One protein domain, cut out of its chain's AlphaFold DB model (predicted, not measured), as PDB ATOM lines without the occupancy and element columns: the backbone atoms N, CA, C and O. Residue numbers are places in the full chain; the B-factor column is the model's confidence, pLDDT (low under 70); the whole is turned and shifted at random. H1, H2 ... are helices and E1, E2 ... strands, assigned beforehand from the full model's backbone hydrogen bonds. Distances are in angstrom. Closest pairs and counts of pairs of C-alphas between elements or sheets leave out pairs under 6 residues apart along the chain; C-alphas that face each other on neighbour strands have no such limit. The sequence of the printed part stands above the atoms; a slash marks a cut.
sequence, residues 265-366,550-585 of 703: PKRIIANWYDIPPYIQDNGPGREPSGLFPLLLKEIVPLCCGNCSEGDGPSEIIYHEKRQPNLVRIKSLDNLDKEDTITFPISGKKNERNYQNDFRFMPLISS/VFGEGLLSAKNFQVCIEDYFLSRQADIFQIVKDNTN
ATOM      1  N   PRO A 265      16.908  44.185 356.109       88.62
ATOM      2  CA  PRO A 265      16.717  45.104 355.001       88.62
ATOM      3  C   PRO A 265      15.980  44.420 353.844       88.62
ATOM      4  O   PRO A 265      16.016  43.194 353.684       88.62
ATOM      5  N   LYS A 266      15.336  45.222 352.992       86.88
ATOM      6  CA  LYS A 266      14.645  44.730 351.791       86.88
ATOM      7  C   LYS A 266      15.577  44.018 350.814       86.88
ATOM      8  O   LYS A 266      15.213  43.007 350.224       86.88
ATOM      9  N   ARG A 267      16.752  44.603 350.590       89.06
ATOM     10  CA  ARG A 267      17.729  44.170 349.592       89.06
ATOM     11  C   ARG A 267      19.035  43.868 350.299       89.06
ATOM     12  O   ARG A 267      19.637  44.770 350.865       89.06
ATOM     13  N   ILE A 268      19.449  42.610 350.254       91.38
ATOM     14  CA  ILE A 268      20.695  42.134 350.847       91.38
ATOM     15  C   ILE A 268      21.699  41.954 349.717       91.38
ATOM     16  O   ILE A 268      21.528  41.081 348.868       91.38
ATOM     17  N   ILE A 269      22.749  42.768 349.681       91.00
ATOM     18  CA  ILE A 269      23.742  42.676 348.603       91.00
ATOM     19  C   ILE A 269      24.756  41.586 348.955       91.00
ATOM     20  O   ILE A 269      25.430  41.667 349.983       91.00
ATOM     21  N   ALA A 270      24.895  40.586 348.084       92.12
ATOM     22  CA  ALA A 270      25.868  39.515 348.242       92.12
ATOM     23  C   ALA A 270      27.184  39.849 347.524       92.12
ATOM     24  O   ALA A 270      27.234  39.970 346.299       92.12
ATOM     25  N   ASN A 271      28.269  39.943 348.290       91.81
ATOM     26  CA  ASN A 271      29.633  39.945 347.771       91.81
ATOM     27  C   ASN A 271      30.138  38.507 347.734       91.81
ATOM     28  O   ASN A 271      30.199  37.846 348.772       91.81
ATOM     29  N   TRP A 272      30.534  38.040 346.556       91.62
ATOM     30  CA  TRP A 272      30.990  36.667 346.378       91.62
ATOM     31  C   TRP A 272      32.044  36.545 345.285       91.62
ATOM     32  O   TRP A 272      32.183  37.427 344.440       91.62
ATOM     33  N   TYR A 273      32.811  35.460 345.316       90.25
ATOM     34  CA  TYR A 273      33.740  35.077 344.255       90.25
ATOM     35  C   TYR A 273      33.531  33.603 343.923       90.25
ATOM     36  O   TYR A 273      33.047  32.846 344.759       90.25
ATOM     37  N   ASP A 274      33.880  33.218 342.702       88.56
ATOM     38  CA  ASP A 274      33.639  31.875 342.180       88.56
ATOM     39  C   ASP A 274      34.557  30.842 342.860       88.56
ATOM     40  O   ASP A 274      35.785  30.955 342.790       88.56
ATOM     41  N   ILE A 275      33.966  29.872 343.564       89.44
ATOM     42  CA  ILE A 275      34.671  28.767 344.232       89.44
ATOM     43  C   ILE A 275      33.726  27.561 344.408       89.44
ATOM     44  O   ILE A 275      33.106  27.370 345.463       89.44
ATOM     45  N   PRO A 276      33.594  26.722 343.370       89.56
ATOM     46  CA  PRO A 276      32.763  25.523 343.424       89.56
ATOM     47  C   PRO A 276      33.262  24.538 344.495       89.56
ATOM     48  O   PRO A 276      34.472  24.454 344.703       89.56
ATOM     49  N   PRO A 277      32.388  23.784 345.189       91.62
ATOM     50  CA  PRO A 277      30.923  23.763 345.083       91.62
ATOM     51  C   PRO A 277      30.213  24.773 346.013       91.62
ATOM     52  O   PRO A 277      28.984  24.793 346.103       91.62
ATOM     53  N   TYR A 278      30.956  25.615 346.739       92.31
ATOM     54  CA  TYR A 278      30.375  26.571 347.690       92.31
ATOM     55  C   TYR A 278      29.537  27.641 346.987       92.31
ATOM     56  O   TYR A 278      28.433  27.957 347.438       92.31
ATOM     57  N   ILE A 279      30.059  28.176 345.883       91.75
ATOM     58  CA  ILE A 279      29.338  29.055 344.968       91.75
ATOM     59  C   ILE A 279      29.933  28.947 343.561       91.75
ATOM     60  O   ILE A 279      31.154  28.908 343.410       91.75
ATOM     61  N   GLN A 280      29.069  28.898 342.553       90.06
ATOM     62  CA  GLN A 280      29.436  28.748 341.151       90.06
ATOM     63  C   GLN A 280      28.724  29.787 340.283       90.06
ATOM     64  O   GLN A 280      27.507  29.973 340.378       90.06
ATOM     65  N   ASP A 281      29.487  30.457 339.422       89.12
ATOM     66  CA  ASP A 281      28.935  31.376 338.427       89.12
ATOM     67  C   ASP A 281      28.264  30.615 337.267       89.12
ATOM     68  O   ASP A 281      28.911  29.874 336.526       89.12
ATOM     69  N   ASN A 282      26.960  30.837 337.074       86.00
ATOM     70  CA  ASN A 282      26.165  30.248 335.989       86.00
ATOM     71  C   ASN A 282      26.156  31.093 334.704       86.00
ATOM     72  O   ASN A 282      25.455  30.758 333.740       86.00
ATOM     73  N   GLY A 283      26.912  32.192 334.684       83.38
ATOM     74  CA  GLY A 283      27.000  33.127 333.575       83.38
ATOM     75  C   GLY A 283      26.142  34.384 333.761       83.38
ATOM     76  O   GLY A 283      25.409  34.541 334.740       83.38
ATOM     77  N   PRO A 284      26.220  35.322 332.804       79.62
ATOM     78  CA  PRO A 284      25.613  36.642 332.938       79.62
ATOM     79  C   PRO A 284      24.082  36.565 333.041       79.62
ATOM     80  O   PRO A 284      23.418  35.951 332.206       79.62
ATOM     81  N   GLY A 285      23.520  37.224 334.059       77.25
ATOM     82  CA  GLY A 285      22.072  37.332 334.279       77.25
ATOM     83  C   GLY A 285      21.404  36.111 334.920       77.25
ATOM     84  O   GLY A 285      20.183  36.099 335.042       77.25
ATOM     85  N   ARG A 286      22.170  35.092 335.336       85.06
ATOM     86  CA  ARG A 286      21.663  33.937 336.094       85.06
ATOM     87  C   ARG A 286      22.170  33.964 337.526       85.06
ATOM     88  O   ARG A 286      23.331  34.291 337.759       85.06
ATOM     89  N   GLU A 287      21.304  33.624 338.473       87.50
ATOM     90  CA  GLU A 287      21.712  33.496 339.871       87.50
ATOM     91  C   GLU A 287      22.807  32.426 340.013       87.50
ATOM     92  O   GLU A 287      22.771  31.403 339.312       87.50
ATOM     93  N   PRO A 288      23.791  32.646 340.899       91.12
ATOM     94  CA  PRO A 288      24.818  31.655 341.158       91.12
ATOM     95  C   PRO A 288      24.218  30.433 341.860       91.12
ATOM     96  O   PRO A 288      23.296  30.538 342.669       91.12
ATOM     97  N   SER A 289      24.758  29.261 341.551       91.12
ATOM     98  CA  SER A 289      24.418  27.996 342.210       91.12
ATOM     99  C   SER A 289      25.467  27.655 343.268       91.12
ATOM    100  O   SER A 289      26.461  28.360 343.436       91.12
ATOM    101  N   GLY A 290      25.240  26.575 344.010       91.75
ATOM    102  CA  GLY A 290      26.155  26.079 345.033       91.75
ATOM    103  C   GLY A 290      25.531  26.077 346.421       91.75
ATOM    104  O   GLY A 290      24.366  26.434 346.614       91.75
ATOM    105  N   LEU A 291      26.319  25.659 347.401       93.56
ATOM    106  CA  LEU A 291      25.834  25.421 348.760       93.56
ATOM    107  C   LEU A 291      25.339  26.694 349.459       93.56
ATOM    108  O   LEU A 291      24.311  26.661 350.131       93.56
ATOM    109  N   PHE A 292      26.037  27.824 349.304       94.12
ATOM    110  CA  PHE A 292      25.647  29.065 349.983       94.12
ATOM    111  C   PHE A 292      24.317  29.632 349.469       94.12
ATOM    112  O   PHE A 292      23.448  29.874 350.307       94.12
ATOM    113  N   PRO A 293      24.101  29.814 348.148       93.50
ATOM    114  CA  PRO A 293      22.805  30.259 347.640       93.50
ATOM    115  C   PRO A 293      21.639  29.358 348.065       93.50
ATOM    116  O   PRO A 293      20.585  29.871 348.435       93.50
ATOM    117  N   LEU A 294      21.838  28.032 348.077       91.88
ATOM    118  CA  LEU A 294      20.824  27.069 348.526       91.88
ATOM    119  C   LEU A 294      20.443  27.284 349.996       91.88
ATOM    120  O   LEU A 294      19.262  27.419 350.308       91.88
ATOM    121  N   LEU A 295      21.433  27.378 350.888       92.50
ATOM    122  CA  LEU A 295      21.194  27.578 352.320       92.50
ATOM    123  C   LEU A 295      20.601  28.963 352.610       92.50
ATOM    124  O   LEU A 295      19.633  29.091 353.356       92.50
ATOM    125  N   LEU A 296      21.154  30.017 352.006       92.19
ATOM    126  CA  LEU A 296      20.711  31.390 352.250       92.19
ATOM    127  C   LEU A 296      19.276  31.638 351.770       92.19
ATOM    128  O   LEU A 296      18.554  32.409 352.404       92.19
ATOM    129  N   LYS A 297      18.840  30.949 350.708       91.00
ATOM    130  CA  LYS A 297      17.459  30.996 350.211       91.00
ATOM    131  C   LYS A 297      16.440  30.455 351.219       91.00
ATOM    132  O   LYS A 297      15.299  30.906 351.208       91.00
ATOM    133  N   GLU A 298      16.837  29.538 352.100       90.12
ATOM    134  CA  GLU A 298      15.985  29.052 353.195       90.12
ATOM    135  C   GLU A 298      16.122  29.899 354.467       90.12
ATOM    136  O   GLU A 298      15.126  30.219 355.119       90.12
ATOM    137  N   ILE A 299      17.352  30.290 354.810       91.06
ATOM    138  CA  ILE A 299      17.668  30.997 356.059       91.06
ATOM    139  C   ILE A 299      17.075  32.407 356.077       91.06
ATOM    140  O   ILE A 299      16.493  32.817 357.084       91.06
ATOM    141  N   VAL A 300      17.226  33.170 354.987       90.81
ATOM    142  CA  VAL A 300      16.825  34.584 354.955       90.81
ATOM    143  C   VAL A 300      15.316  34.747 355.170       90.81
ATOM    144  O   VAL A 300      14.952  35.466 356.100       90.81
ATOM    145  N   PRO A 301      14.419  34.053 354.442       89.75
ATOM    146  CA  PRO A 301      12.981  34.162 354.694       89.75
ATOM    147  C   PRO A 301      12.575  33.732 356.109       89.75
ATOM    148  O   PRO A 301      11.705  34.360 356.714       89.75
ATOM    149  N   LEU A 302      13.219  32.696 356.660       89.81
ATOM    150  CA  LEU A 302      12.927  32.201 358.005       89.81
ATOM    151  C   LEU A 302      13.305  33.222 359.087       89.81
ATOM    152  O   LEU A 302      12.504  33.505 359.978       89.81
ATOM    153  N   CYS A 303      14.515  33.778 359.015       89.81
ATOM    154  CA  CYS A 303      15.029  34.677 360.046       89.81
ATOM    155  C   CYS A 303      14.530  36.117 359.901       89.81
ATOM    156  O   CYS A 303      14.282  36.790 360.907       89.81
ATOM    157  N   CYS A 304      14.344  36.589 358.670       87.88
ATOM    158  CA  CYS A 304      13.836  37.929 358.399       87.88
ATOM    159  C   CYS A 304      12.313  38.019 358.552       87.88
ATOM    160  O   CYS A 304      11.804  39.064 358.961       87.88
ATOM    161  N   GLY A 305      11.590  36.924 358.299       84.06
ATOM    162  CA  GLY A 305      10.132  36.921 358.261       84.06
ATOM    163  C   GLY A 305       9.577  37.741 357.091       84.06
ATOM    164  O   GLY A 305      10.300  38.136 356.178       84.06
ATOM    165  N   ASN A 306       8.269  37.993 357.113       80.88
ATOM    166  CA  ASN A 306       7.596  38.798 356.098       80.88
ATOM    167  C   ASN A 306       7.283  40.190 356.667       80.88
ATOM    168  O   ASN A 306       6.418  40.304 357.532       80.88
ATOM    169  N   CYS A 307       7.972  41.232 356.192       82.25
ATOM    170  CA  CYS A 307       7.716  42.619 356.601       82.25
ATOM    171  C   CYS A 307       6.612  43.241 355.728       82.25
ATOM    172  O   CYS A 307       6.871  44.090 354.874       82.25
ATOM    173  N   SER A 308       5.383  42.738 355.865       70.94
ATOM    174  CA  SER A 308       4.290  42.962 354.904       70.94
ATOM    175  C   SER A 308       3.794  44.410 354.822       70.94
ATOM    176  O   SER A 308       3.356  44.833 353.756       70.94
ATOM    177  N   GLU A 309       3.867  45.172 355.917       65.69
ATOM    178  CA  GLU A 309       3.411  46.575 355.975       65.69
ATOM    179  C   GLU A 309       4.560  47.594 355.849       65.69
ATOM    180  O   GLU A 309       4.323  48.807 355.799       65.69
ATOM    181  N   GLY A 310       5.796  47.092 355.779       70.56
ATOM    182  CA  GLY A 310       7.017  47.850 355.536       70.56
ATOM    183  C   GLY A 310       7.566  47.590 354.134       70.56
ATOM    184  O   GLY A 310       6.946  47.930 353.126       70.56
ATOM    185  N   ASP A 311       8.754  46.995 354.075       73.44
ATOM    186  CA  ASP A 311       9.523  46.871 352.837       73.44
ATOM    187  C   ASP A 311       9.229  45.606 352.007       73.44
ATOM    188  O   ASP A 311       9.665  45.522 350.851       73.44
ATOM    189  N   GLY A 312       8.451  44.658 352.536       80.31
ATOM    190  CA  GLY A 312       8.195  43.343 351.938       80.31
ATOM    191  C   GLY A 312       9.208  42.269 352.374       80.31
ATOM    192  O   GLY A 312       9.933  42.466 353.351       80.31
ATOM    193  N   PRO A 313       9.250  41.104 351.695       85.94
ATOM    194  CA  PRO A 313      10.238  40.065 351.979       85.94
ATOM    195  C   PRO A 313      11.648  40.506 351.563       85.94
ATOM    196  O   PRO A 313      11.824  41.160 350.535       85.94
ATOM    197  N   SER A 314      12.651  40.118 352.354       89.44
ATOM    198  CA  SER A 314      14.061  40.359 352.040       89.44
ATOM    199  C   SER A 314      14.528  39.495 350.867       89.44
ATOM    200  O   SER A 314      14.328  38.280 350.869       89.44
ATOM    201  N   GLU A 315      15.197  40.111 349.897       89.38
ATOM    202  CA  GLU A 315      15.751  39.454 348.708       89.38
ATOM    203  C   GLU A 315      17.279  39.594 348.672       89.38
ATOM    204  O   GLU A 315      17.823  40.652 348.999       89.38
ATOM    205  N   ILE A 316      17.978  38.529 348.265       91.50
ATOM    206  CA  ILE A 316      19.440  38.519 348.131       91.50
ATOM    207  C   ILE A 316      19.821  38.842 346.687       91.50
ATOM    208  O   ILE A 316      19.414  38.148 345.759       91.50
ATOM    209  N   ILE A 317      20.655  39.861 346.501       91.25
ATOM    210  CA  ILE A 317      21.090  40.338 345.190       91.25
ATOM    211  C   ILE A 317      22.530  39.894 344.934       91.25
ATOM    212  O   ILE A 317      23.464  40.377 345.574       91.25
ATOM    213  N   TYR A 318      22.716  39.012 343.951       88.38
ATOM    214  CA  TYR A 318      24.023  38.434 343.605       88.38
ATOM    215  C   TYR A 318      24.747  39.152 342.458       88.38
ATOM    216  O   TYR A 318      25.966  39.042 342.333       88.38
ATOM    217  N   HIS A 319      24.022  39.870 341.599       72.31
ATOM    218  CA  HIS A 319      24.563  40.373 340.330       72.31
ATOM    219  C   HIS A 319      25.445  41.620 340.451       72.31
ATOM    220  O   HIS A 319      26.197  41.925 339.530       72.31
ATOM    221  N   GLU A 320      25.370  42.348 341.562       69.12
ATOM    222  CA  GLU A 320      26.000  43.668 341.666       69.12
ATOM    223  C   GLU A 320      27.504  43.611 341.975       69.12
ATOM    224  O   GLU A 320      28.231  44.542 341.627       69.12
ATOM    225  N   LYS A 321      27.995  42.556 342.649       71.31
ATOM    226  CA  LYS A 321      29.340  42.555 343.258       71.31
ATOM    227  C   LYS A 321      30.072  41.207 343.212       71.31
ATOM    228  O   LYS A 321      30.693  40.804 344.200       71.31
ATOM    229  N   ARG A 322      30.084  40.544 342.049       84.69
ATOM    230  CA  ARG A 322      31.011  39.422 341.806       84.69
ATOM    231  C   ARG A 322      32.460  39.923 341.867       84.69
ATOM    232  O   ARG A 322      32.849  40.829 341.132       84.69
ATOM    233  N   GLN A 323      33.259  39.321 342.737       86.94
ATOM    234  CA  GLN A 323      34.674  39.624 342.921       86.94
ATOM    235  C   GLN A 323      35.544  38.640 342.124       86.94
ATOM    236  O   GLN A 323      35.197  37.464 342.011       86.94
ATOM    237  N   PRO A 324      36.695  39.086 341.588       82.88
ATOM    238  CA  PRO A 324      37.554  38.236 340.766       82.88
ATOM    239  C   PRO A 324      38.319  37.191 341.583       82.88
ATOM    240  O   PRO A 324      38.696  36.153 341.050       82.88
ATOM    241  N   ASN A 325      38.612  37.472 342.855       81.25
ATOM    242  CA  ASN A 325      39.434  36.608 343.694       81.25
ATOM    243  C   ASN A 325      39.210  36.842 345.199       81.25
ATOM    244  O   ASN A 325      38.614  37.835 345.630       81.25
ATOM    245  N   LEU A 326      39.782  35.936 346.001       83.25
ATOM    246  CA  LEU A 326      39.749  35.964 347.466       83.25
ATOM    247  C   LEU A 326      40.361  37.240 348.076       83.25
ATOM    248  O   LEU A 326      39.960  37.676 349.152       83.25
ATOM    249  N   VAL A 327      41.348  37.847 347.412       84.19
ATOM    250  CA  VAL A 327      41.988  39.075 347.911       84.19
ATOM    251  C   VAL A 327      41.008  40.241 347.846       84.19
ATOM    252  O   VAL A 327      40.878  40.994 348.809       84.19
ATOM    253  N   ARG A 328      40.284  40.376 346.730       83.94
ATOM    254  CA  ARG A 328      39.357  41.489 346.532       83.94
ATOM    255  C   ARG A 328      38.108  41.357 347.393       83.94
ATOM    256  O   ARG A 328      37.653  42.354 347.936       83.94
ATOM    257  N   ILE A 329      37.578  40.151 347.585       84.19
ATOM    258  CA  ILE A 329      36.406  39.972 348.455       84.19
ATOM    259  C   ILE A 329      36.702  40.304 349.928       84.19
ATOM    260  O   ILE A 329      35.825  40.793 350.629       84.19
ATOM    261  N   LYS A 330      37.948  40.115 350.381       85.88
ATOM    262  CA  LYS A 330      38.390  40.432 351.748       85.88
ATOM    263  C   LYS A 330      38.732  41.912 351.975       85.88
ATOM    264  O   LYS A 330      39.182  42.254 353.065       85.88
ATOM    265  N   SER A 331      38.575  42.785 350.977       85.69
ATOM    266  CA  SER A 331      38.839  44.217 351.148       85.69
ATOM    267  C   SER A 331      37.792  44.878 352.041       85.69
ATOM    268  O   SER A 331      36.606  44.579 351.904       85.69
ATOM    269  N   LEU A 332      38.211  45.850 352.854       82.31
ATOM    270  CA  LEU A 332      37.327  46.597 353.754       82.31
ATOM    271  C   LEU A 332      36.114  47.203 353.027       82.31
ATOM    272  O   LEU A 332      34.995  47.050 353.492       82.31
ATOM    273  N   ASP A 333      36.308  47.736 351.813       81.56
ATOM    274  CA  ASP A 333      35.235  48.285 350.962       81.56
ATOM    275  C   ASP A 333      34.089  47.304 350.657       81.56
ATOM    276  O   ASP A 333      33.027  47.714 350.177       81.56
ATOM    277  N   ASN A 334      34.317  46.003 350.821       81.69
ATOM    278  CA  ASN A 334      33.312  44.965 350.621       81.69
ATOM    279  C   ASN A 334      32.746  44.461 351.955       81.69
ATOM    280  O   ASN A 334      31.577  44.095 351.996       81.69
ATOM    281  N   LEU A 335      33.539  44.471 353.027       84.69
ATOM    282  CA  LEU A 335      33.120  43.990 354.345       84.69
ATOM    283  C   LEU A 335      32.317  45.035 355.131       84.69
ATOM    284  O   LEU A 335      31.392  44.665 355.838       84.69
ATOM    285  N   ASP A 336      32.631  46.319 354.969       84.56
ATOM    286  CA  ASP A 336      32.109  47.423 355.788       84.56
ATOM    287  C   ASP A 336      30.942  48.179 355.132       84.56
ATOM    288  O   ASP A 336      30.752  49.379 355.307       84.56
ATOM    289  N   LYS A 337      30.173  47.502 354.275       85.38
ATOM    290  CA  LYS A 337      29.011  48.115 353.623       85.38
ATOM    291  C   LYS A 337      27.728  47.719 354.330       85.38
ATOM    292  O   LYS A 337      27.517  46.533 354.593       85.38
ATOM    293  N   GLU A 338      26.862  48.705 354.548       85.88
ATOM    294  CA  GLU A 338      25.540  48.483 355.125       85.88
ATOM    295  C   GLU A 338      24.740  47.448 354.324       85.88
ATOM    296  O   GLU A 338      24.775  47.438 353.089       85.88
ATOM    297  N   ASP A 339      24.036  46.570 355.041       86.88
ATOM    298  CA  ASP A 339      23.104  45.583 354.482       86.88
ATOM    299  C   ASP A 339      23.739  44.618 353.460       86.88
ATOM    300  O   ASP A 339      23.089  44.104 352.542       86.88
ATOM    301  N   THR A 340      25.034  44.336 353.634       90.38
ATOM    302  CA  THR A 340      25.780  43.402 352.784       90.38
ATOM    303  C   THR A 340      26.147  42.108 353.496       90.38
ATOM    304  O   THR A 340      26.395  42.069 354.702       90.38
ATOM    305  N   ILE A 341      26.212  41.031 352.717       92.62
ATOM    306  CA  ILE A 341      26.745  39.740 353.146       92.62
ATOM    307  C   ILE A 341      27.912  39.355 352.249       92.62
ATOM    308  O   ILE A 341      27.848  39.500 351.030       92.62
ATOM    309  N   THR A 342      28.985  38.853 352.845       93.44
ATOM    310  CA  THR A 342      30.210  38.504 352.128       93.44
ATOM    311  C   THR A 342      30.570  37.049 352.376       93.44
ATOM    312  O   THR A 342      30.794  36.647 353.518       93.44
ATOM    313  N   PHE A 343      30.619  36.247 351.315       93.56
ATOM    314  CA  PHE A 343      30.884  34.810 351.391       93.56
ATOM    315  C   PHE A 343      31.403  34.269 350.048       93.56
ATOM    316  O   PHE A 343      31.188  34.886 349.011       93.56
ATOM    317  N   PRO A 344      32.062  33.106 350.023       92.75
ATOM    318  CA  PRO A 344      32.476  32.314 351.175       92.75
ATOM    319  C   PRO A 344      33.759  32.872 351.804       92.75
ATOM    320  O   PRO A 344      34.748  33.133 351.124       92.75
ATOM    321  N   ILE A 345      33.757  33.047 353.126       92.25
ATOM    322  CA  ILE A 345      34.943  33.445 353.894       92.25
ATOM    323  C   ILE A 345      35.350  32.287 354.799       92.25
ATOM    324  O   ILE A 345      34.514  31.733 355.511       92.25
ATOM    325  N   SER A 346      36.628  31.908 354.760       90.06
ATOM    326  CA  SER A 346      37.165  30.872 355.638       90.06
ATOM    327  C   SER A 346      37.385  31.394 357.061       90.06
ATOM    328  O   SER A 346      37.894  32.500 357.256       90.06
ATOM    329  N   GLY A 347      37.026  30.576 358.047       90.31
ATOM    330  CA  GLY A 347      37.168  30.841 359.478       90.31
ATOM    331  C   GLY A 347      37.090  29.554 360.301       90.31
ATOM    332  O   GLY A 347      37.146  28.444 359.763       90.31
ATOM    333  N   LYS A 348      36.976  29.683 361.624       89.94
ATOM    334  CA  LYS A 348      36.875  28.546 362.560       89.94
ATOM    335  C   LYS A 348      35.430  28.297 363.002       89.94
ATOM    336  O   LYS A 348      34.606  29.203 363.015       89.94
ATOM    337  N   LYS A 349      35.147  27.081 363.485       86.69
ATOM    338  CA  LYS A 349      33.811  26.667 363.968       86.69
ATOM    339  C   LYS A 349      33.188  27.600 365.014       86.69
ATOM    340  O   LYS A 349      31.998  27.873 364.966       86.69
ATOM    341  N   ASN A 350      33.990  28.042 365.981       87.50
ATOM    342  CA  ASN A 350      33.523  28.843 367.120       87.50
ATOM    343  C   ASN A 350      33.859  30.333 366.957       87.50
ATOM    344  O   ASN A 350      33.787  31.100 367.916       87.50
ATOM    345  N   GLU A 351      34.287  30.742 365.764       89.31
ATOM    346  CA  GLU A 351      34.580  32.134 365.457       89.31
ATOM    347  C   GLU A 351      33.266  32.867 365.187       89.31
ATOM    348  O   GLU A 351      32.453  32.429 364.379       89.31
ATOM    349  N   ARG A 352      33.027  33.955 365.923       89.12
ATOM    350  CA  ARG A 352      31.812  34.783 365.798       89.12
ATOM    351  C   ARG A 352      32.085  36.151 365.192       89.12
ATOM    352  O   ARG A 352      31.148  36.837 364.791       89.12
ATOM    353  N   ASN A 353      33.355  36.539 365.152       90.75
ATOM    354  CA  ASN A 353      33.811  37.791 364.581       90.75
ATOM    355  C   ASN A 353      34.953  37.496 363.611       90.75
ATOM    356  O   ASN A 353      35.855  36.735 363.953       90.75
ATOM    357  N   TYR A 354      34.931  38.120 362.444       88.62
ATOM    358  CA  TYR A 354      36.016  38.105 361.474       88.62
ATOM    359  C   TYR A 354      36.824  39.396 361.608       88.62
ATOM    360  O   TYR A 354      36.253  40.483 361.657       88.62
ATOM    361  N   GLN A 355      38.152  39.272 361.702       85.81
ATOM    362  CA  GLN A 355      39.073  40.401 361.930       85.81
ATOM    363  C   GLN A 355      38.732  41.263 363.165       85.81
ATOM    364  O   GLN A 355      39.163  42.401 363.253       85.81
ATOM    365  N   ASN A 356      38.003  40.708 364.140       81.06
ATOM    366  CA  ASN A 356      37.484  41.370 365.351       81.06
ATOM    367  C   ASN A 356      36.454  42.493 365.146       81.06
ATOM    368  O   ASN A 356      35.753  42.800 366.109       81.06
ATOM    369  N   ASP A 357      36.300  43.016 363.934       85.19
ATOM    370  CA  ASP A 357      35.407  44.146 363.652       85.19
ATOM    371  C   ASP A 357      34.075  43.708 363.024       85.19
ATOM    372  O   ASP A 357      33.030  44.300 363.289       85.19
ATOM    373  N   PHE A 358      34.074  42.609 362.262       89.38
ATOM    374  CA  PHE A 358      32.896  42.157 361.517       89.38
ATOM    375  C   PHE A 358      32.272  40.918 362.135       89.38
ATOM    376  O   PHE A 358      32.974  40.045 362.644       89.38
ATOM    377  N   ARG A 359      30.948  40.776 362.048       90.38
ATOM    378  CA  ARG A 359      30.263  39.554 362.491       90.38
ATOM    379  C   ARG A 359      30.467  38.436 361.482       90.38
ATOM    380  O   ARG A 359      30.301  38.637 360.285       90.38
ATOM    381  N   PHE A 360      30.795  37.252 361.982       91.75
ATOM    382  CA  PHE A 360      31.040  36.058 361.184       91.75
ATOM    383  C   PHE A 360      30.164  34.908 361.654       91.75
ATOM    384  O   PHE A 360      30.039  34.655 362.855       91.75
ATOM    385  N   MET A 361      29.591  34.194 360.692       91.62
ATOM    386  CA  MET A 361      28.822  32.989 360.946       91.62
ATOM    387  C   MET A 361      29.357  31.828 360.099       91.62
ATOM    388  O   MET A 361      29.181  31.844 358.877       91.62
ATOM    389  N   PRO A 362      29.993  30.816 360.715       92.25
ATOM    390  CA  PRO A 362      30.425  29.614 360.013       92.25
ATOM    391  C   PRO A 362      29.206  28.763 359.639       92.25
ATOM    392  O   PRO A 362      28.392  28.441 360.503       92.25
ATOM    393  N   LEU A 363      29.091  28.392 358.361       90.69
ATOM    394  CA  LEU A 363      27.951  27.626 357.845       90.69
ATOM    395  C   LEU A 363      28.352  26.200 357.459       90.69
ATOM    396  O   LEU A 363      27.710  25.238 357.868       90.69
ATOM    397  N   ILE A 364      29.428  26.046 356.688       91.69
ATOM    398  CA  ILE A 364      29.796  24.767 356.072       91.69
ATOM    399  C   ILE A 364      31.164  24.337 356.592       91.69
ATOM    400  O   ILE A 364      32.129  25.094 356.502       91.69
ATOM    401  N   SER A 365      31.256  23.122 357.129       90.94
ATOM    402  CA  SER A 365      32.533  22.513 357.511       90.94
ATOM    403  C   SER A 365      33.252  21.965 356.284       90.94
ATOM    404  O   SER A 365      32.654  21.198 355.530       90.94
ATOM    405  N   SER A 366      34.531  22.289 356.128       89.94
ATOM    406  CA  SER A 366      35.406  21.613 355.172       89.94
ATOM    407  C   SER A 366      36.003  20.340 355.803       89.94
ATOM    408  O   SER A 366      36.449  20.403 356.950       89.94
ATOM    409  N   VAL A 550      30.287  36.697 356.322       93.31
ATOM    410  CA  VAL A 550      30.584  37.927 357.056       93.31
ATOM    411  C   VAL A 550      29.467  38.930 356.792       93.31
ATOM    412  O   VAL A 550      29.104  39.147 355.635       93.31
ATOM    413  N   PHE A 551      28.922  39.528 357.848       91.75
ATOM    414  CA  PHE A 551      27.880  40.551 357.754       91.75
ATOM    415  C   PHE A 551      28.508  41.939 357.842       91.75
ATOM    416  O   PHE A 551      29.298  42.194 358.756       91.75
ATOM    417  N   GLY A 552      28.147  42.811 356.902       87.25
ATOM    418  CA  GLY A 552      28.464  44.233 356.983       87.25
ATOM    419  C   GLY A 552      27.597  44.957 358.010       87.25
ATOM    420  O   GLY A 552      26.734  44.346 358.648       87.25
ATOM    421  N   GLU A 553      27.842  46.253 358.198       83.88
ATOM    422  CA  GLU A 553      27.089  47.073 359.153       83.88
ATOM    423  C   GLU A 553      25.574  47.113 358.847       83.88
ATOM    424  O   GLU A 553      25.103  46.688 357.791       83.88
ATOM    425  N   GLY A 554      24.777  47.587 359.806       83.44
ATOM    426  CA  GLY A 554      23.321  47.695 359.666       83.44
ATOM    427  C   GLY A 554      22.534  46.571 360.347       83.44
ATOM    428  O   GLY A 554      22.962  45.995 361.352       83.44
ATOM    429  N   LEU A 555      21.336  46.285 359.825       82.88
ATOM    430  CA  LEU A 555      20.351  45.403 360.474       82.88
ATOM    431  C   LEU A 555      20.819  43.941 360.552       82.88
ATOM    432  O   LEU A 555      20.503  43.242 361.514       82.88
ATOM    433  N   LEU A 556      21.614  43.490 359.578       83.12
ATOM    434  CA  LEU A 556      22.121  42.114 359.506       83.12
ATOM    435  C   LEU A 556      23.245  41.820 360.515       83.12
ATOM    436  O   LEU A 556      23.419  40.672 360.914       83.12
ATOM    437  N   SER A 557      23.974  42.846 360.973       80.50
ATOM    438  CA  SER A 557      24.994  42.720 362.031       80.50
ATOM    439  C   SER A 557      24.378  42.614 363.437       80.50
ATOM    440  O   SER A 557      25.063  42.344 364.431       80.50
ATOM    441  N   ALA A 558      23.059  42.806 363.553       80.94
ATOM    442  CA  ALA A 558      22.362  42.698 364.821       80.94
ATOM    443  C   ALA A 558      22.456  41.272 365.389       80.94
ATOM    444  O   ALA A 558      22.196  40.275 364.713       80.94
ATOM    445  N   LYS A 559      22.734  41.180 366.695       78.31
ATOM    446  CA  LYS A 559      22.896  39.905 367.414       78.31
ATOM    447  C   LYS A 559      21.704  38.955 367.232       78.31
ATOM    448  O   LYS A 559      21.889  37.746 367.180       78.31
ATOM    449  N   ASN A 560      20.493  39.496 367.104       81.44
ATOM    450  CA  ASN A 560      19.270  38.707 366.951       81.44
ATOM    451  C   ASN A 560      19.240  37.914 365.637       81.44
ATOM    452  O   ASN A 560      18.761  36.782 365.627       81.44
ATOM    453  N   PHE A 561      19.758  38.486 364.545       85.12
ATOM    454  CA  PHE A 561      19.810  37.798 363.257       85.12
ATOM    455  C   PHE A 561      20.816  36.645 363.304       85.12
ATOM    456  O   PHE A 561      20.480  35.519 362.949       85.12
ATOM    457  N   GLN A 562      22.003  36.891 363.863       83.06
ATOM    458  CA  GLN A 562      23.020  35.860 364.072       83.06
ATOM    459  C   GLN A 562      22.505  34.693 364.931       83.06
ATOM    460  O   GLN A 562      22.678  33.539 364.552       83.06
ATOM    461  N   VAL A 563      21.830  34.987 366.048       88.44
ATOM    462  CA  VAL A 563      21.231  33.961 366.921       88.44
ATOM    463  C   VAL A 563      20.200  33.119 366.163       88.44
ATOM    464  O   VAL A 563      20.201  31.902 366.301       88.44
ATOM    465  N   CYS A 564      19.376  33.729 365.306       91.56
ATOM    466  CA  CYS A 564      18.423  32.976 364.491       91.56
ATOM    467  C   CYS A 564      19.109  31.997 363.525       91.56
ATOM    468  O   CYS A 564      18.675  30.851 363.398       91.56
ATOM    469  N   ILE A 565      20.193  32.421 362.865       90.56
ATOM    470  CA  ILE A 565      20.955  31.527 361.982       90.56
ATOM    471  C   ILE A 565      21.570  30.388 362.804       90.56
ATOM    472  O   ILE A 565      21.503  29.234 362.395       90.56
ATOM    473  N   GLU A 566      22.132  30.682 363.977       89.12
ATOM    474  CA  GLU A 566      22.668  29.655 364.876       89.12
ATOM    475  C   GLU A 566      21.603  28.617 365.261       89.12
ATOM    476  O   GLU A 566      21.854  27.418 365.125       89.12
ATOM    477  N   ASP A 567      20.403  29.055 365.642       91.62
ATOM    478  CA  ASP A 567      19.284  28.167 365.979       91.62
ATOM    479  C   ASP A 567      18.818  27.324 364.777       91.62
ATOM    480  O   ASP A 567      18.520  26.132 364.926       91.62
ATOM    481  N   TYR A 568      18.805  27.891 363.565       91.38
ATOM    482  CA  TYR A 568      18.509  27.140 362.341       91.38
ATOM    483  C   TYR A 568      19.522  26.005 362.121       91.38
ATOM    484  O   TYR A 568      19.128  24.860 361.896       91.38
ATOM    485  N   PHE A 569      20.821  26.282 362.253       88.50
ATOM    486  CA  PHE A 569      21.858  25.259 362.070       88.50
ATOM    487  C   PHE A 569      21.829  24.188 363.160       88.50
ATOM    488  O   PHE A 569      22.027  23.010 362.861       88.50
ATOM    489  N   LEU A 570      21.572  24.575 364.411       88.94
ATOM    490  CA  LEU A 570      21.473  23.630 365.524       88.94
ATOM    491  C   LEU A 570      20.250  22.713 365.390       88.94
ATOM    492  O   LEU A 570      20.341  21.529 365.704       88.94
ATOM    493  N   SER A 571      19.125  23.234 364.895       92.44
ATOM    494  CA  SER A 571      17.892  22.453 364.723       92.44
ATOM    495  C   SER A 571      17.881  21.573 363.467       92.44
ATOM    496  O   SER A 571      17.223  20.535 363.474       92.44
ATOM    497  N   ARG A 572      18.620  21.940 362.408       92.12
ATOM    498  CA  ARG A 572      18.631  21.237 361.105       92.12
ATOM    499  C   ARG A 572      19.978  20.650 360.700       92.12
ATOM    500  O   ARG A 572      20.236  20.424 359.520       92.12
ATOM    501  N   GLN A 573      20.850  20.362 361.659       88.44
ATOM    502  CA  GLN A 573      22.204  19.886 361.365       88.44
ATOM    503  C   GLN A 573      22.235  18.649 360.440       88.44
ATOM    504  O   GLN A 573      23.101  18.564 359.570       88.44
ATOM    505  N   ALA A 574      21.297  17.709 360.605       89.94
ATOM    506  CA  ALA A 574      21.211  16.501 359.780       89.94
ATOM    507  C   ALA A 574      20.804  16.804 358.326       89.94
ATOM    508  O   ALA A 574      21.450  16.307 357.403       89.94
ATOM    509  N   ASP A 575      19.793  17.656 358.129       91.12
ATOM    510  CA  ASP A 575      19.326  18.075 356.802       91.12
ATOM    511  C   ASP A 575      20.448  18.804 356.052       91.12
ATOM    512  O   ASP A 575      20.759  18.479 354.909       91.12
ATOM    513  N   ILE A 576      21.125  19.740 356.727       90.50
ATOM    514  CA  ILE A 576      22.239  20.512 356.159       90.50
ATOM    515  C   ILE A 576      23.406  19.590 355.795       90.50
ATOM    516  O   ILE A 576      23.986  19.724 354.719       90.50
ATOM    517  N   PHE A 577      23.742  18.628 356.660       90.25
ATOM    518  CA  PHE A 577      24.777  17.638 356.361       90.25
ATOM    519  C   PHE A 577      24.431  16.810 355.118       90.25
ATOM    520  O   PHE A 577      25.304  16.555 354.287       90.25
ATOM    521  N   GLN A 578      23.162  16.430 354.958       91.75
ATOM    522  CA  GLN A 578      22.689  15.690 353.794       91.75
ATOM    523  C   GLN A 578      22.723  16.553 352.520       91.75
ATOM    524  O   GLN A 578      23.233  16.091 351.502       91.75
ATOM    525  N   ILE A 579      22.311  17.826 352.591       90.19
ATOM    526  CA  ILE A 579      22.431  18.792 351.482       90.19
ATOM    527  C   ILE A 579      23.888  18.916 351.028       90.19
ATOM    528  O   ILE A 579      24.166  18.842 349.831       90.19
ATOM    529  N   VAL A 580      24.828  19.075 351.968       90.44
ATOM    530  CA  VAL A 580      26.261  19.147 351.647       90.44
ATOM    531  C   VAL A 580      26.725  17.844 351.004       90.44
ATOM    532  O   VAL A 580      27.399  17.878 349.981       90.44
ATOM    533  N   LYS A 581      26.346  16.690 351.552       88.88
ATOM    534  CA  LYS A 581      26.737  15.379 351.021       88.88
ATOM    535  C   LYS A 581      26.229  15.132 349.598       88.88
ATOM    536  O   LYS A 581      26.967  14.575 348.797       88.88
ATOM    537  N   ASP A 582      25.005  15.539 349.286       90.00
ATOM    538  CA  ASP A 582      24.389  15.283 347.978       90.00
ATOM    539  C   ASP A 582      24.884  16.254 346.891       90.00
ATOM    540  O   ASP A 582      24.822  15.938 345.706       90.00
ATOM    541  N   ASN A 583      25.418  17.415 347.289       88.06
ATOM    542  CA  ASN A 583      25.940  18.447 346.385       88.06
ATOM    543  C   ASN A 583      27.475  18.543 346.386       88.06
ATOM    544  O   ASN A 583      28.031  19.474 345.807       88.06
ATOM    545  N   THR A 584      28.178  17.627 347.055       89.00
ATOM    546  CA  THR A 584      29.644  17.611 347.076       89.00
ATOM    547  C   THR A 584      30.184  16.207 346.891       89.00
ATOM    548  O   THR A 584      29.600  15.222 347.336       89.00
ATOM    549  N   ASN A 585      31.359  16.112 346.278       87.19
ATOM    550  CA  ASN A 585      32.100  14.866 346.193       87.19
ATOM    551  C   ASN A 585      33.524  15.100 346.709       87.19
ATOM    552  O   ASN A 585      34.394  15.481 345.930       87.19
TER     553      ASN A 585
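This is residues 265 to 366 and 550 to 585 of the 703 residues of an uncharacterized protein of Pocillopora damicornis (UniProt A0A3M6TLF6). A small, strongly twisted sheet of E2, E1 and E3 has H1 beside it and the short helices H2 and H3 at another side, while H4 and H5 meet near their ends in a corner, H4 packing on H1. Residues 550 to 551 pair with both E3 and E4 and tie E4 to the sheet. The 138 printed residues include five named helices and four named strands, in the order E1 H1 E2 H2 H3 E3 E4 H4 H5; the sheet order is E2 E1 E3, all parallel, and the class is mixed, helices and strands. The whole is compact, with a radius of gyration of the C-alphas of 14.4 A, and rounded, spanning 43 by 34 by 34 A.

E1, residues 267 to 273, begins at C-alpha 267 (17.729, 44.170, 349.592) and is 19.2 A long. H1, residues 291 to 304, measures 19.8 A. E2 is residues 315 to 317, H2 residues 326 to 329 and H3 residues 332 to 335. E3, residues 340 to 347, 18.2 A, bends by 71 degrees at residue 344. E4, residues 358 to 365, measures 20.1 A. H4, residues 559 to 571, measures 18.4 A, and H5, residues 573 to 582, 14.3 A, ends at C-alpha 582 (24.389, 15.283, 347.978).

The inner strand E1 is parallel to E2, with N 268 and O 315 2.8 A apart, and to E3, with N 271 and O 341 2.8 A apart. E1, H1, E2 form a strand-helix-strand unit, two parallel neighbour strands with a helix between along the chain; E2, H2 H3, E3 form a split one, with E1 between its strands. Both crossovers are right-handed. H1 is on the sheet at its level, with a height over the sheet of 2.5 A. H2 is on the sheet at a height of 7.7 A; the closest C-alphas of H2 and E1, Ile 329 and Trp 272, are 6.7 A apart. H3 only grazes the sheet with residues 334 to 335. H1, with residues 299 to 304 alone, touches H4 at a steep tilt of 61 degrees, opposite ways; their closest C-alphas, Cys 303 and Cys 564, are 5.8 A apart. H4 and H5 are close but not clearly touching, Phe 569 and Ile 576 having the closest C-alphas, 7.6 A apart. E4 pairs with no named strand. Every O i to N i+4 pair is within hydrogen-bond range in H4 and H5, and 8 of 10 in H1; H2 and H3 are too short for such a pair.

The C-alphas farthest apart, of Glu 309 and Asn 585, are 43.9 A apart. Residues 367 to 549 are not printed, and C-alphas 366 and 550 are 17.1 A apart across this cut. The link from E1 to H1, 17 residues, is long. Residues 570 to 575, of which 573 to 575 belong to H5, stand free. Mean pLDDT of the printed part is 87.3, with residues 309 and 320 under 70.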